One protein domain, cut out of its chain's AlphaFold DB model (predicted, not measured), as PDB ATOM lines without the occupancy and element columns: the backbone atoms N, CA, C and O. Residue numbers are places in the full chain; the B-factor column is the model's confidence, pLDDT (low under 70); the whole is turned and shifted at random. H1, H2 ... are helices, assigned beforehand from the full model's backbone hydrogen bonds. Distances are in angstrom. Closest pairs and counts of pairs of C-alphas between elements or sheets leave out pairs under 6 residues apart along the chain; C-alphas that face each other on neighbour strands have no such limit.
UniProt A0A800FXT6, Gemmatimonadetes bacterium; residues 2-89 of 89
ATOM      1  N   THR A   2     236.276 137.927 106.308       74.19
ATOM      2  CA  THR A   2     236.526 139.376 106.481       74.19
ATOM      3  C   THR A   2     237.778 139.719 107.301       74.19
ATOM      4  O   THR A   2     238.559 140.576 106.901       74.19
ATOM      5  N   PHE A   3     238.023 139.013 108.409       74.38
ATOM      6  CA  PHE A   3     239.157 139.298 109.293       74.38
ATOM      7  C   PHE A   3     240.525 138.947 108.692       74.38
ATOM      8  O   PHE A   3     241.439 139.755 108.762       74.38
ATOM      9  N   LEU A   4     240.677 137.777 108.059       72.69
ATOM     10  CA  LEU A   4     241.952 137.377 107.442       72.69
ATOM     11  C   LEU A   4     242.340 138.291 106.273       72.69
ATOM     12  O   LEU A   4     243.523 138.549 106.065       72.69
ATOM     13  N   ALA A   5     241.351 138.805 105.535       74.31
ATOM     14  CA  ALA A   5     241.581 139.826 104.521       74.31
ATOM     15  C   ALA A   5     242.057 141.133 105.172       74.31
ATOM     16  O   ALA A   5     243.117 141.627 104.809       74.31
ATOM     17  N   ALA A   6     241.342 141.633 106.189       75.62
ATOM     18  CA  ALA A   6     241.729 142.838 106.923       75.62
ATOM     19  C   ALA A   6     243.122 142.720 107.569       75.62
ATOM     20  O   ALA A   6     243.928 143.636 107.438       75.62
ATOM     21  N   LYS A   7     243.462 141.572 108.174       74.69
ATOM     22  CA  LYS A   7     244.771 141.318 108.803       74.69
ATOM     23  C   LYS A   7     245.934 141.437 107.811       74.69
ATOM     24  O   LYS A   7     246.999 141.882 108.204       74.69
ATOM     25  N   LYS A   8     245.738 141.120 106.523       66.75
ATOM     26  CA  LYS A   8     246.765 141.338 105.482       66.75
ATOM     27  C   LYS A   8     246.980 142.815 105.132       66.75
ATOM     28  O   LYS A   8     248.041 143.156 104.620       66.75
ATOM     29  N   PHE A   9     245.992 143.674 105.383       71.56
ATOM     30  CA  PHE A   9     246.088 145.119 105.146       71.56
ATOM     31  C   PHE A   9     246.585 145.896 106.373       71.56
ATOM     32  O   PHE A   9     247.037 147.031 106.235       71.56
ATOM     33  N   VAL A  10     246.535 145.293 107.562       72.56
ATOM     34  CA  VAL A  10     247.068 145.871 108.797       72.56
ATOM     35  C   VAL A  10     248.530 145.436 108.969       72.56
ATOM     36  O   VAL A  10     248.837 144.251 108.953       72.56
ATOM     37  N   LYS A  11     249.454 146.390 109.144       71.94
ATOM     38  CA  LYS A  11     250.908 146.127 109.256       71.94
ATOM     39  C   LYS A  11     251.362 145.551 110.610       71.94
ATOM     40  O   LYS A  11     252.563 145.396 110.811       71.94
ATOM     41  N   VAL A  12     250.452 145.276 111.545       74.50
ATOM     42  CA  VAL A  12     250.810 144.815 112.896       74.50
ATOM     43  C   VAL A  12     250.737 143.291 113.010       74.50
ATOM     44  O   VAL A  12     249.775 142.671 112.558       74.50
ATOM     45  N   LYS A  13     251.783 142.687 113.595       82.38
ATOM     46  CA  LYS A  13     251.910 141.231 113.793       82.38
ATOM     47  C   LYS A  13     250.906 140.715 114.837       82.38
ATOM     48  O   LYS A  13     250.307 139.658 114.639       82.38
ATOM     49  N   ASN A  14     250.707 141.497 115.894       90.31
ATOM     50  CA  ASN A  14     249.874 141.196 117.055       90.31
ATOM     51  C   ASN A  14     248.677 142.149 117.141       90.31
ATOM     52  O   ASN A  14     248.650 143.178 116.463       90.31
ATOM     53  N   ILE A  15     247.680 141.801 117.951       89.50
ATOM     54  CA  ILE A  15     246.436 142.576 118.095       89.50
ATOM     55  C   ILE A  15     246.207 142.996 119.543       89.50
ATOM     56  O   ILE A  15     245.688 144.085 119.790       89.50
ATOM     57  N   SER A  16     246.579 142.151 120.501       92.50
ATOM     58  CA  SER A  16     246.437 142.477 121.915       92.50
ATOM     59  C   SER A  16     247.434 143.564 122.321       92.50
ATOM     60  O   SER A  16     248.569 143.603 121.847       92.50
ATOM     61  N   ILE A  17     247.010 144.459 123.216       93.12
ATOM     62  CA  ILE A  17     247.860 145.552 123.710       93.12
ATOM     63  C   ILE A  17     249.169 145.031 124.326       93.12
ATOM     64  O   ILE A  17     250.207 145.574 123.955       93.12
ATOM     65  N   PRO A  18     249.176 143.996 125.195       94.94
ATOM     66  CA  PRO A  18     250.416 143.491 125.783       94.94
ATOM     67  C   PRO A  18     251.438 143.108 124.708       94.94
ATOM     68  O   PRO A  18     252.531 143.666 124.674       94.94
ATOM     69  N   ASN A  19     251.023 142.279 123.748       95.56
ATOM     70  CA  ASN A  19     251.868 141.828 122.645       95.56
ATOM     71  C   ASN A  19     252.342 142.975 121.741       95.56
ATOM     72  O   ASN A  19     253.489 142.993 121.303       95.56
ATOM     73  N   LEU A  20     251.479 143.960 121.471       93.56
ATOM     74  CA  LEU A  20     251.833 145.146 120.684       93.56
ATOM     75  C   LEU A  20     252.887 146.017 121.375       93.56
ATOM     76  O   LEU A  20     253.786 146.532 120.712       93.56
ATOM     77  N   VAL A  21     252.766 146.195 122.692       93.50
ATOM     78  CA  VAL A  21     253.635 147.068 123.491       93.50
ATOM     79  C   VAL A  21     255.057 146.515 123.577       93.50
ATOM     80  O   VAL A  21     256.015 147.286 123.507       93.50
ATOM     81  N   VAL A  22     255.206 145.193 123.695       93.31
ATOM     82  CA  VAL A  22     256.525 144.544 123.785       93.31
ATOM     83  C   VAL A  22     257.015 143.940 122.462       93.31
ATOM     84  O   VAL A  22     258.166 143.519 122.383       93.31
ATOM     85  N   ASN A  23     256.184 143.954 121.412       90.94
ATOM     86  CA  ASN A  23     256.444 143.333 120.108       90.94
ATOM     87  C   ASN A  23     256.816 141.836 120.217       90.94
ATOM     88  O   ASN A  23     257.771 141.368 119.595       90.94
ATOM     89  N   ASP A  24     256.037 141.103 121.012       91.00
ATOM     90  CA  ASP A  24     256.184 139.674 121.310       91.00
ATOM     91  C   ASP A  24     254.810 138.980 121.226       91.00
ATOM     92  O   ASP A  24     253.779 139.640 121.321       91.00
ATOM     93  N   ASP A  25     254.763 137.667 121.003       92.06
ATOM     94  CA  ASP A  25     253.533 136.867 120.881       92.06
ATOM     95  C   ASP A  25     253.273 135.934 122.076       92.06
ATOM     96  O   ASP A  25     252.532 134.960 121.954       92.06
ATOM     97  N   LYS A  26     253.819 136.272 123.253       94.69
ATOM     98  CA  LYS A  26     253.681 135.482 124.486       94.69
ATOM     99  C   LYS A  26     252.232 135.256 124.926       94.69
ATOM    100  O   LYS A  26     251.916 134.165 125.390       94.69
ATOM    101  N   VAL A  27     251.354 136.259 124.810       95.12
ATOM    102  CA  VAL A  27     249.921 136.070 125.098       95.12
ATOM    103  C   VAL A  27     249.254 135.488 123.861       95.12
ATOM    104  O   VAL A  27     249.193 136.145 122.820       95.12
ATOM    105  N   SER A  28     248.709 134.279 123.981       94.88
ATOM    106  CA  SER A  28     247.993 133.632 122.882       94.88
ATOM    107  C   SER A  28     246.787 134.454 122.411       94.88
ATOM    108  O   SER A  28     245.899 134.815 123.184       94.88
ATOM    109  N   GLU A  29     246.728 134.720 121.105       94.56
ATOM    110  CA  GLU A  29     245.640 135.450 120.446       94.56
ATOM    111  C   GLU A  29     244.809 134.485 119.593       94.56
ATOM    112  O   GLU A  29     245.096 134.280 118.416       94.56
ATOM    113  N   PHE A  30     243.763 133.894 120.177       94.56
ATOM    114  CA  PHE A  30     242.847 132.999 119.462       94.56
ATOM    115  C   PHE A  30     241.823 133.800 118.648       94.56
ATOM    116  O   PHE A  30     240.867 134.359 119.190       94.56
ATOM    117  N   LEU A  31     242.017 133.873 117.332       90.44
ATOM    118  CA  LEU A  31     241.236 134.751 116.462       90.44
ATOM    119  C   LEU A  31     240.108 133.989 115.764       90.44
ATOM    120  O   LEU A  31     240.274 132.877 115.269       90.44
ATOM    121  N   GLN A  32     238.948 134.635 115.628       87.81
ATOM    122  CA  GLN A  32     237.793 134.076 114.917       87.81
ATOM    123  C   GLN A  32     237.343 132.732 115.520       87.81
ATOM    124  O   GLN A  32     236.902 132.691 116.662       87.81
ATOM    125  N   GLY A  33     237.428 131.642 114.755       91.69
ATOM    126  CA  GLY A  33     237.023 130.306 115.193       91.69
ATOM    127  C   GLY A  33     238.064 129.579 116.044       91.69
ATOM    128  O   GLY A  33     237.821 128.440 116.418       91.69
ATOM    129  N   GLU A  34     239.214 130.192 116.331       94.25
ATOM    130  CA  GLU A  34     240.284 129.553 117.107       94.25
ATOM    131  C   GLU A  34     240.011 129.546 118.615       94.25
ATOM    132  O   GLU A  34     240.625 128.761 119.333       94.25
ATOM    133  N   ALA A  35     239.085 130.379 119.105       94.19
ATOM    134  CA  ALA A  35     238.689 130.435 120.514       94.19
ATOM    135  C   ALA A  35     237.756 129.263 120.887       94.19
ATOM    136  O   ALA A  35     236.623 129.457 121.327       94.19
ATOM    137  N   THR A  36     238.221 128.033 120.658       97.44
ATOM    138  CA  THR A  36     237.504 126.809 121.027       97.44
ATOM    139  C   THR A  36     237.791 126.437 122.484       97.44
ATOM    140  O   THR A  36     238.846 126.808 123.012       97.44
ATOM    141  N   PRO A  37     236.898 125.684 123.154       97.88
ATOM    142  CA  PRO A  37     237.140 125.214 124.515       97.88
ATOM    143  C   PRO A  37     238.479 124.485 124.672       97.88
ATOM    144  O   PRO A  37     239.193 124.718 125.641       97.88
ATOM    145  N   GLU A  38     238.855 123.654 123.703       98.00
ATOM    146  CA  GLU A  38     240.088 122.863 123.733       98.00
ATOM    147  C   GLU A  38     241.332 123.756 123.685       98.00
ATOM    148  O   GLU A  38     242.258 123.564 124.476       98.00
ATOM    149  N   ASN A  39     241.338 124.755 122.796       97.44
ATOM    150  CA  ASN A  39     242.442 125.704 122.667       97.44
ATOM    151  C   ASN A  39     242.579 126.574 123.921       97.44
ATOM    152  O   ASN A  39     243.680 126.730 124.448       97.44
ATOM    153  N   LEU A  40     241.457 127.074 124.443       96.50
ATOM    154  CA  LEU A  40     241.440 127.886 125.658       96.50
ATOM    155  C   LEU A  40     241.877 127.082 126.884       96.50
ATOM    156  O   LEU A  40     242.683 127.562 127.672       96.50
ATOM    157  N   MET A  41     241.389 125.851 127.049       97.44
ATOM    158  CA  MET A  41     241.803 124.987 128.158       97.44
ATOM    159  C   MET A  41     243.296 124.690 128.112       97.44
ATOM    160  O   MET A  41     243.956 124.752 129.147       97.44
ATOM    161  N   LYS A  42     243.830 124.375 126.927       96.44
ATOM    162  CA  LYS A  42     245.257 124.098 126.754       96.44
ATOM    163  C   LYS A  42     246.119 125.279 127.207       96.44
ATOM    164  O   LYS A  42     247.141 125.048 127.841       96.44
ATOM    165  N   GLU A  43     245.690 126.502 126.905       96.12
ATOM    166  CA  GLU A  43     246.408 127.721 127.282       96.12
ATOM    167  C   GLU A  43     246.235 128.086 128.759       96.12
ATOM    168  O   GLU A  43     247.181 128.490 129.427       96.12
ATOM    169  N   LEU A  44     245.021 127.936 129.294       95.88
ATOM    170  CA  LEU A  44     244.696 128.406 130.639       95.88
ATOM    171  C   LEU A  44     245.126 127.431 131.734       95.88
ATOM    172  O   LEU A  44     245.557 127.885 132.788       95.88
ATOM    173  N   ILE A  45     245.025 126.110 131.521       96.88
ATOM    174  CA  ILE A  45     245.348 125.099 132.548       96.88
ATOM    175  C   ILE A  45     246.756 125.291 133.142       96.88
ATOM    176  O   ILE A  45     246.863 125.272 134.373       96.88
ATOM    177  N   PRO A  46     247.817 125.506 132.337       95.94
ATOM    178  CA  PRO A  46     249.155 125.793 132.848       95.94
ATOM    179  C   PRO A  46     249.223 127.018 133.771       95.94
ATOM    180  O   PRO A  46     250.028 127.033 134.696       95.94
ATOM    181  N   LEU A  47     248.364 128.017 133.557       96.75
ATOM    182  CA  LEU A  47     248.341 129.272 134.314       96.75
ATOM    183  C   LEU A  47     247.518 129.183 135.611       96.75
ATOM    184  O   LEU A  47     247.532 130.110 136.415       96.75
ATOM    185  N   LEU A  48     246.788 128.085 135.842       96.50
ATOM    186  CA  LEU A  48     245.974 127.917 137.056       96.50
ATOM    187  C   LEU A  48     246.785 127.477 138.285       96.50
ATOM    188  O   LEU A  48     246.242 127.452 139.390       96.50
ATOM    189  N   LYS A  49     248.055 127.098 138.108       94.31
ATOM    190  CA  LYS A  49     248.932 126.594 139.174       94.31
ATOM    191  C   LYS A  49     250.166 127.476 139.306       94.31
ATOM    192  O   LYS A  49     250.925 127.606 138.353       94.31
ATOM    193  N   ILE A  50     250.382 128.038 140.493       94.81
ATOM    194  CA  ILE A  50     251.462 129.007 140.762       94.81
ATOM    195  C   ILE A  50     252.846 128.360 140.624       94.81
ATOM    196  O   ILE A  50     253.806 129.006 140.212       94.81
ATOM    197  N   GLU A  51     252.943 127.077 140.966       96.19
ATOM    198  CA  GLU A  51     254.152 126.264 140.851       96.19
ATOM    199  C   GLU A  51     254.538 125.919 139.405       96.19
ATOM    200  O   GLU A  51     255.627 125.390 139.179       96.19
ATOM    201  N   ASN A  52     253.664 126.183 138.433       97.19
ATOM    202  CA  ASN A  52     253.949 125.881 137.043       97.19
ATOM    203  C   ASN A  52     254.831 126.979 136.416       97.19
ATOM    204  O   ASN A  52     254.508 128.159 136.579       97.19
ATOM    205  N   PRO A  53     255.915 126.648 135.688       97.00
ATOM    206  CA  PRO A  53     256.808 127.656 135.117       97.00
ATOM    207  C   PRO A  53     256.095 128.671 134.220       97.00
ATOM    208  O   PRO A  53     256.391 129.861 134.302       97.00
ATOM    209  N   GLU A  54     255.099 128.244 133.440       96.62
ATOM    210  CA  GLU A  54     254.335 129.120 132.546       96.62
ATOM    211  C   GLU A  54     253.592 130.235 133.299       96.62
ATOM    212  O   GLU A  54     253.402 131.320 132.751       96.62
ATOM    213  N   TYR A  55     253.198 130.000 134.556       97.38
ATOM    214  CA  TYR A  55     252.604 131.038 135.397       97.38
ATOM    215  C   TYR A  55     253.619 132.148 135.700       97.38
ATOM    216  O   TYR A  55     253.308 133.325 135.522       97.38
ATOM    217  N   GLN A  56     254.839 131.781 136.107       97.44
ATOM    218  CA  GLN A  56     255.900 132.751 136.398       97.44
ATOM    219  C   GLN A  56     256.362 133.476 135.133       97.44
ATOM    220  O   GLN A  56     256.470 134.696 135.136       97.44
ATOM    221  N   GLU A  57     256.520 132.760 134.019       96.69
ATOM    222  CA  GLU A  57     256.867 133.380 132.735       96.69
ATOM    223  C   GLU A  57     255.820 134.406 132.270       96.69
ATOM    224  O   GLU A  57     256.164 135.390 131.617       96.69
ATOM    225  N   MET A  58     254.540 134.182 132.582       97.62
ATOM    226  CA  MET A  58     253.472 135.136 132.279       97.62
ATOM    227  C   MET A  58     253.535 136.375 133.185       97.62
ATOM    228  O   MET A  58     253.259 137.478 132.718       97.62
ATOM    229  N   LEU A  59     253.916 136.222 134.457       97.44
ATOM    230  CA  LEU A  59     254.141 137.360 135.355       97.44
ATOM    231  C   LEU A  59     255.328 138.206 134.889       97.44
ATOM    232  O   LEU A  59     255.161 139.406 134.688       97.44
ATOM    233  N   ASP A  60     256.469 137.576 134.602       97.00
ATOM    234  CA  ASP A  60     257.660 138.258 134.077       97.00
ATOM    235  C   ASP A  60     257.345 139.013 132.774       97.00
ATOM    236  O   ASP A  60     257.815 140.130 132.532       97.00
ATOM    237  N   TYR A  61     256.507 138.414 131.926       97.38
ATOM    238  CA  TYR A  61     256.014 139.053 130.715       97.38
ATOM    239  C   TYR A  61     255.178 140.306 131.014       97.38
ATOM    240  O   TYR A  61     255.378 141.342 130.377       97.38
ATOM    241  N   PHE A  62     254.257 140.250 131.979       97.00
ATOM    242  CA  PHE A  62     253.448 141.415 132.339       97.00
ATOM    243  C   PHE A  62     254.252 142.510 133.046       97.00
ATOM    244  O   PHE A  62     253.988 143.685 132.785       97.00
ATOM    245  N   ASP A  63     255.279 142.162 133.819       96.38
ATOM    246  CA  ASP A  63     256.234 143.130 134.373       96.38
ATOM    247  C   ASP A  63     256.980 143.869 133.247       96.38
ATOM    248  O   ASP A  63     257.142 145.096 133.269       96.38
ATOM    249  N   LEU A  64     257.382 143.145 132.193       95.81
ATOM    250  CA  LEU A  64     257.969 143.757 131.002       95.81
ATOM    251  C   LEU A  64     256.968 144.682 130.296       95.81
ATOM    252  O   LEU A  64     257.340 145.795 129.916       95.81
ATOM    253  N   VAL A  65     255.711 144.259 130.135       95.88
ATOM    254  CA  VAL A  65     254.650 145.090 129.541       95.88
ATOM    255  C   VAL A  65     254.456 146.375 130.347       95.88
ATOM    256  O   VAL A  65     254.456 147.459 129.759       95.88
ATOM    257  N   GLU A  66     254.358 146.288 131.675       93.75
ATOM    258  CA  GLU A  66     254.228 147.453 132.558       93.75
ATOM    259  C   GLU A  66     255.407 148.417 132.381       93.75
ATOM    260  O   GLU A  66     255.204 149.616 132.174       93.75
ATOM    261  N   SER A  67     256.636 147.892 132.328       93.50
ATOM    262  CA  SER A  67     257.839 148.711 132.128       93.50
ATOM    263  C   SER A  67     257.839 149.501 130.807       93.50
ATOM    264  O   SER A  67     258.499 150.537 130.694       93.50
ATOM    265  N   LYS A  68     257.095 149.029 129.797       93.12
ATOM    266  CA  LYS A  68     257.006 149.632 128.458       93.12
ATOM    267  C   LYS A  68     255.816 150.574 128.281       93.12
ATOM    268  O   LYS A  68     255.873 151.435 127.404       93.12
ATOM    269  N   LEU A  69     254.769 150.458 129.103       88.94
ATOM    270  CA  LEU A  69     253.578 151.323 129.045       88.94
ATOM    271  C   LEU A  69     253.855 152.775 129.483       88.94
ATOM    272  O   LEU A  69     253.057 153.674 129.204       88.94
ATOM    273  N   GLY A  70     255.009 153.020 130.108       83.19
ATOM    274  CA  GLY A  70     255.420 154.333 130.592       83.19
ATOM    275  C   GLY A  70     254.810 154.671 131.951       83.19
ATOM    276  O   GLY A  70     254.174 153.848 132.602       83.19
ATOM    277  N   THR A  71     255.026 155.899 132.419       85.44
ATOM    278  CA  THR A  71     254.566 156.304 133.751       85.44
ATOM    279  C   THR A  71     253.093 156.725 133.748       85.44
ATOM    280  O   THR A  71     252.609 157.302 132.759       85.44
ATOM    281  N   PRO A  72     252.373 156.526 134.868       87.69
ATOM    282  CA  PRO A  72     251.036 157.076 135.059       87.69
ATOM    283  C   PRO A  72     250.955 158.585 134.767       87.69
ATOM    284  O   PRO A  72     251.957 159.302 134.754       87.69
ATOM    285  N   GLY A  73     249.743 159.085 134.516       90.44
ATOM    286  CA  GLY A  73     249.502 160.515 134.272       90.44
ATOM    287  C   GLY A  73     249.461 160.930 132.799       90.44
ATOM    288  O   GLY A  73     249.571 162.116 132.501       90.44
ATOM    289  N   ALA A  74     249.266 159.987 131.871       90.88
ATOM    290  CA  ALA A  74     249.143 160.290 130.442       90.88
ATOM    291  C   ALA A  74     248.053 161.338 130.153       90.88
ATOM    292  O   ALA A  74     248.306 162.294 129.429       90.88
ATOM    293  N   ALA A  75     246.879 161.213 130.780       93.06
ATOM    294  CA  ALA A  75     245.803 162.192 130.638       93.06
ATOM    295  C   ALA A  75     246.210 163.594 131.131       93.06
ATOM    296  O   ALA A  75     245.911 164.578 130.465       93.06
ATOM    297  N   GLY A  76     246.938 163.687 132.250       95.75
ATOM    298  CA  GLY A  76     247.439 164.962 132.777       95.75
ATOM    299  C   GLY A  76     248.416 165.640 131.817       95.75
ATOM    300  O   GLY A  76     248.239 166.808 131.493       95.75
ATOM    301  N   ARG A  77     249.364 164.876 131.257       94.62
ATOM    302  CA  ARG A  77     250.287 165.378 130.225       94.62
ATOM    303  C   ARG A  77     249.544 165.900 128.992       94.62
ATOM    304  O   ARG A  77     249.931 166.913 128.428       94.62
ATOM    305  N   VAL A  78     248.462 165.236 128.580       95.44
ATOM    306  CA  VAL A  78     247.628 165.702 127.459       95.44
ATOM    307  C   VAL A  78     246.922 167.019 127.790       95.44
ATOM    308  O   VAL A  78     246.841 167.885 126.923       95.44
ATOM    309  N   VAL A  79     246.448 167.203 129.027       96.94
ATOM    310  CA  VAL A  79     245.867 168.481 129.472       96.94
ATOM    311  C   VAL A  79     246.906 169.604 129.418       96.94
ATOM    312  O   VAL A  79     246.605 170.669 128.887       96.94
ATOM    313  N   GLU A  80     248.128 169.365 129.902       96.06
ATOM    314  CA  GLU A  80     249.225 170.346 129.850       96.06
ATOM    315  C   GLU A  80     249.573 170.749 128.408       96.06
ATOM    316  O   GLU A  80     249.710 171.936 128.115       96.06
ATOM    317  N   ILE A  81     249.645 169.775 127.493       96.44
ATOM    318  CA  ILE A  81     249.878 170.024 126.060       96.44
ATOM    319  C   ILE A  81     248.730 170.836 125.445       96.44
ATOM    320  O   ILE A  81     248.960 171.738 124.641       96.44
ATOM    321  N   ALA A  82     247.480 170.528 125.793       96.88
ATOM    322  CA  ALA A  82     246.337 171.268 125.270       96.88
ATOM    323  C   ALA A  82     246.338 172.730 125.752       96.88
ATOM    324  O   ALA A  82     246.087 173.631 124.954       96.88
ATOM    325  N   ASP A  83     246.658 172.975 127.028       96.94
ATOM    326  CA  ASP A  83     246.751 174.329 127.588       96.94
ATOM    327  C   ASP A  83     247.890 175.134 126.941       96.94
ATOM    328  O   ASP A  83     247.705 176.311 126.635       96.94
ATOM    329  N   SER A  84     249.039 174.508 126.647       96.50
ATOM    330  CA  SER A  84     250.136 175.200 125.955       96.50
ATOM    331  C   SER A  84     249.736 175.638 124.541       96.50
ATOM    332  O   SER A  84     249.952 176.789 124.175       96.50
ATOM    333  N   VAL A  85     249.072 174.765 123.772       96.50
ATOM    334  CA  VAL A  85     248.597 175.086 122.413       96.50
ATOM    335  C   VAL A  85     247.560 176.215 122.420       96.50
ATOM    336  O   VAL A  85     247.575 177.061 121.532       96.50
ATOM    337  N   LEU A  86     246.669 176.252 123.416       95.62
ATOM    338  CA  LEU A  86     245.631 177.285 123.524       95.62
ATOM    339  C   LEU A  86     246.166 178.658 123.956       95.62
ATOM    340  O   LEU A  86     245.506 179.659 123.699       95.62
ATOM    341  N   ARG A  87     247.318 178.715 124.637       91.19
ATOM    342  CA  ARG A  87     247.938 179.972 125.094       91.19
ATOM    343  C   ARG A  87     248.946 180.555 124.106       91.19
ATOM    344  O   ARG A  87     249.248 181.742 124.195       91.19
ATOM    345  N   GLU A  88     249.492 179.727 123.216       78.44
ATOM    346  CA  GLU A  88     250.439 180.138 122.170       78.44
ATOM    347  C   GLU A  88     249.762 180.525 120.838       78.44
ATOM    348  O   GLU A  88     250.440 181.047 119.951       78.44
ATOM    349  N   GLY A  89     248.451 180.286 120.692       55.78
ATOM    350  CA  GLY A  89     247.627 180.709 119.547       55.78
ATOM    351  C   GLY A  89     246.830 181.979 119.816       55.78
ATOM    352  O   GLY A  89     246.655 182.759 118.852       55.78
TER     353      GLY A  89
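This is residues 2 to 89 of the 89 residues of a protein of Gemmatimonadetes bacterium (UniProt A0A800FXT6). The longest helix, H4, is a bar with H3 making an L-shaped corner at one end and short H2 crossing it near the other. Beyond H2's end of H4, residues 70 to 89, with H5, stick out as an arm, and H1 lies off past H2, touching no helix. The 88 printed residues, all helix in class with H1 to H5 in chain order and no named strand, are extended, with a radius of gyration of the C-alphas of 18.8 A and spans of 58 by 39 by 18 A.

H4, residues 53 to 69, is 24.6 A long and begins at C-alpha 53 (256.808, 127.656, 135.117). H3 is residues 37 to 48, 15.6 A; H2 residues 17 to 22, 8.7 A; H1 residues 2 to 9, 11.2 A. H5, residues 74 to 88, 21.5 A, ends at C-alpha 88 (250.439, 180.138, 122.170).

H4, with residues 62 to 69 alone, touches H2, about perpendicular at 83 degrees; the closest C-alphas, Pro 18 and Val 65, are 5.9 A apart. H3 and H4 touch only at the corner, about perpendicular at 88 degrees; the closest C-alphas, Leu 47 and Tyr 55, are 4.7 A apart. Every O i to N i+4 pair is within hydrogen-bond range in H2, H4 and H5, against 3 of 4 in H1 and 6 of 8 in H3.

The C-alphas farthest apart, Glu 51 and Gly 89, are 58.8 A apart. The printed part has no cut; the link from H2 to H3 is long. Residues 8 and 89 have pLDDT under 70.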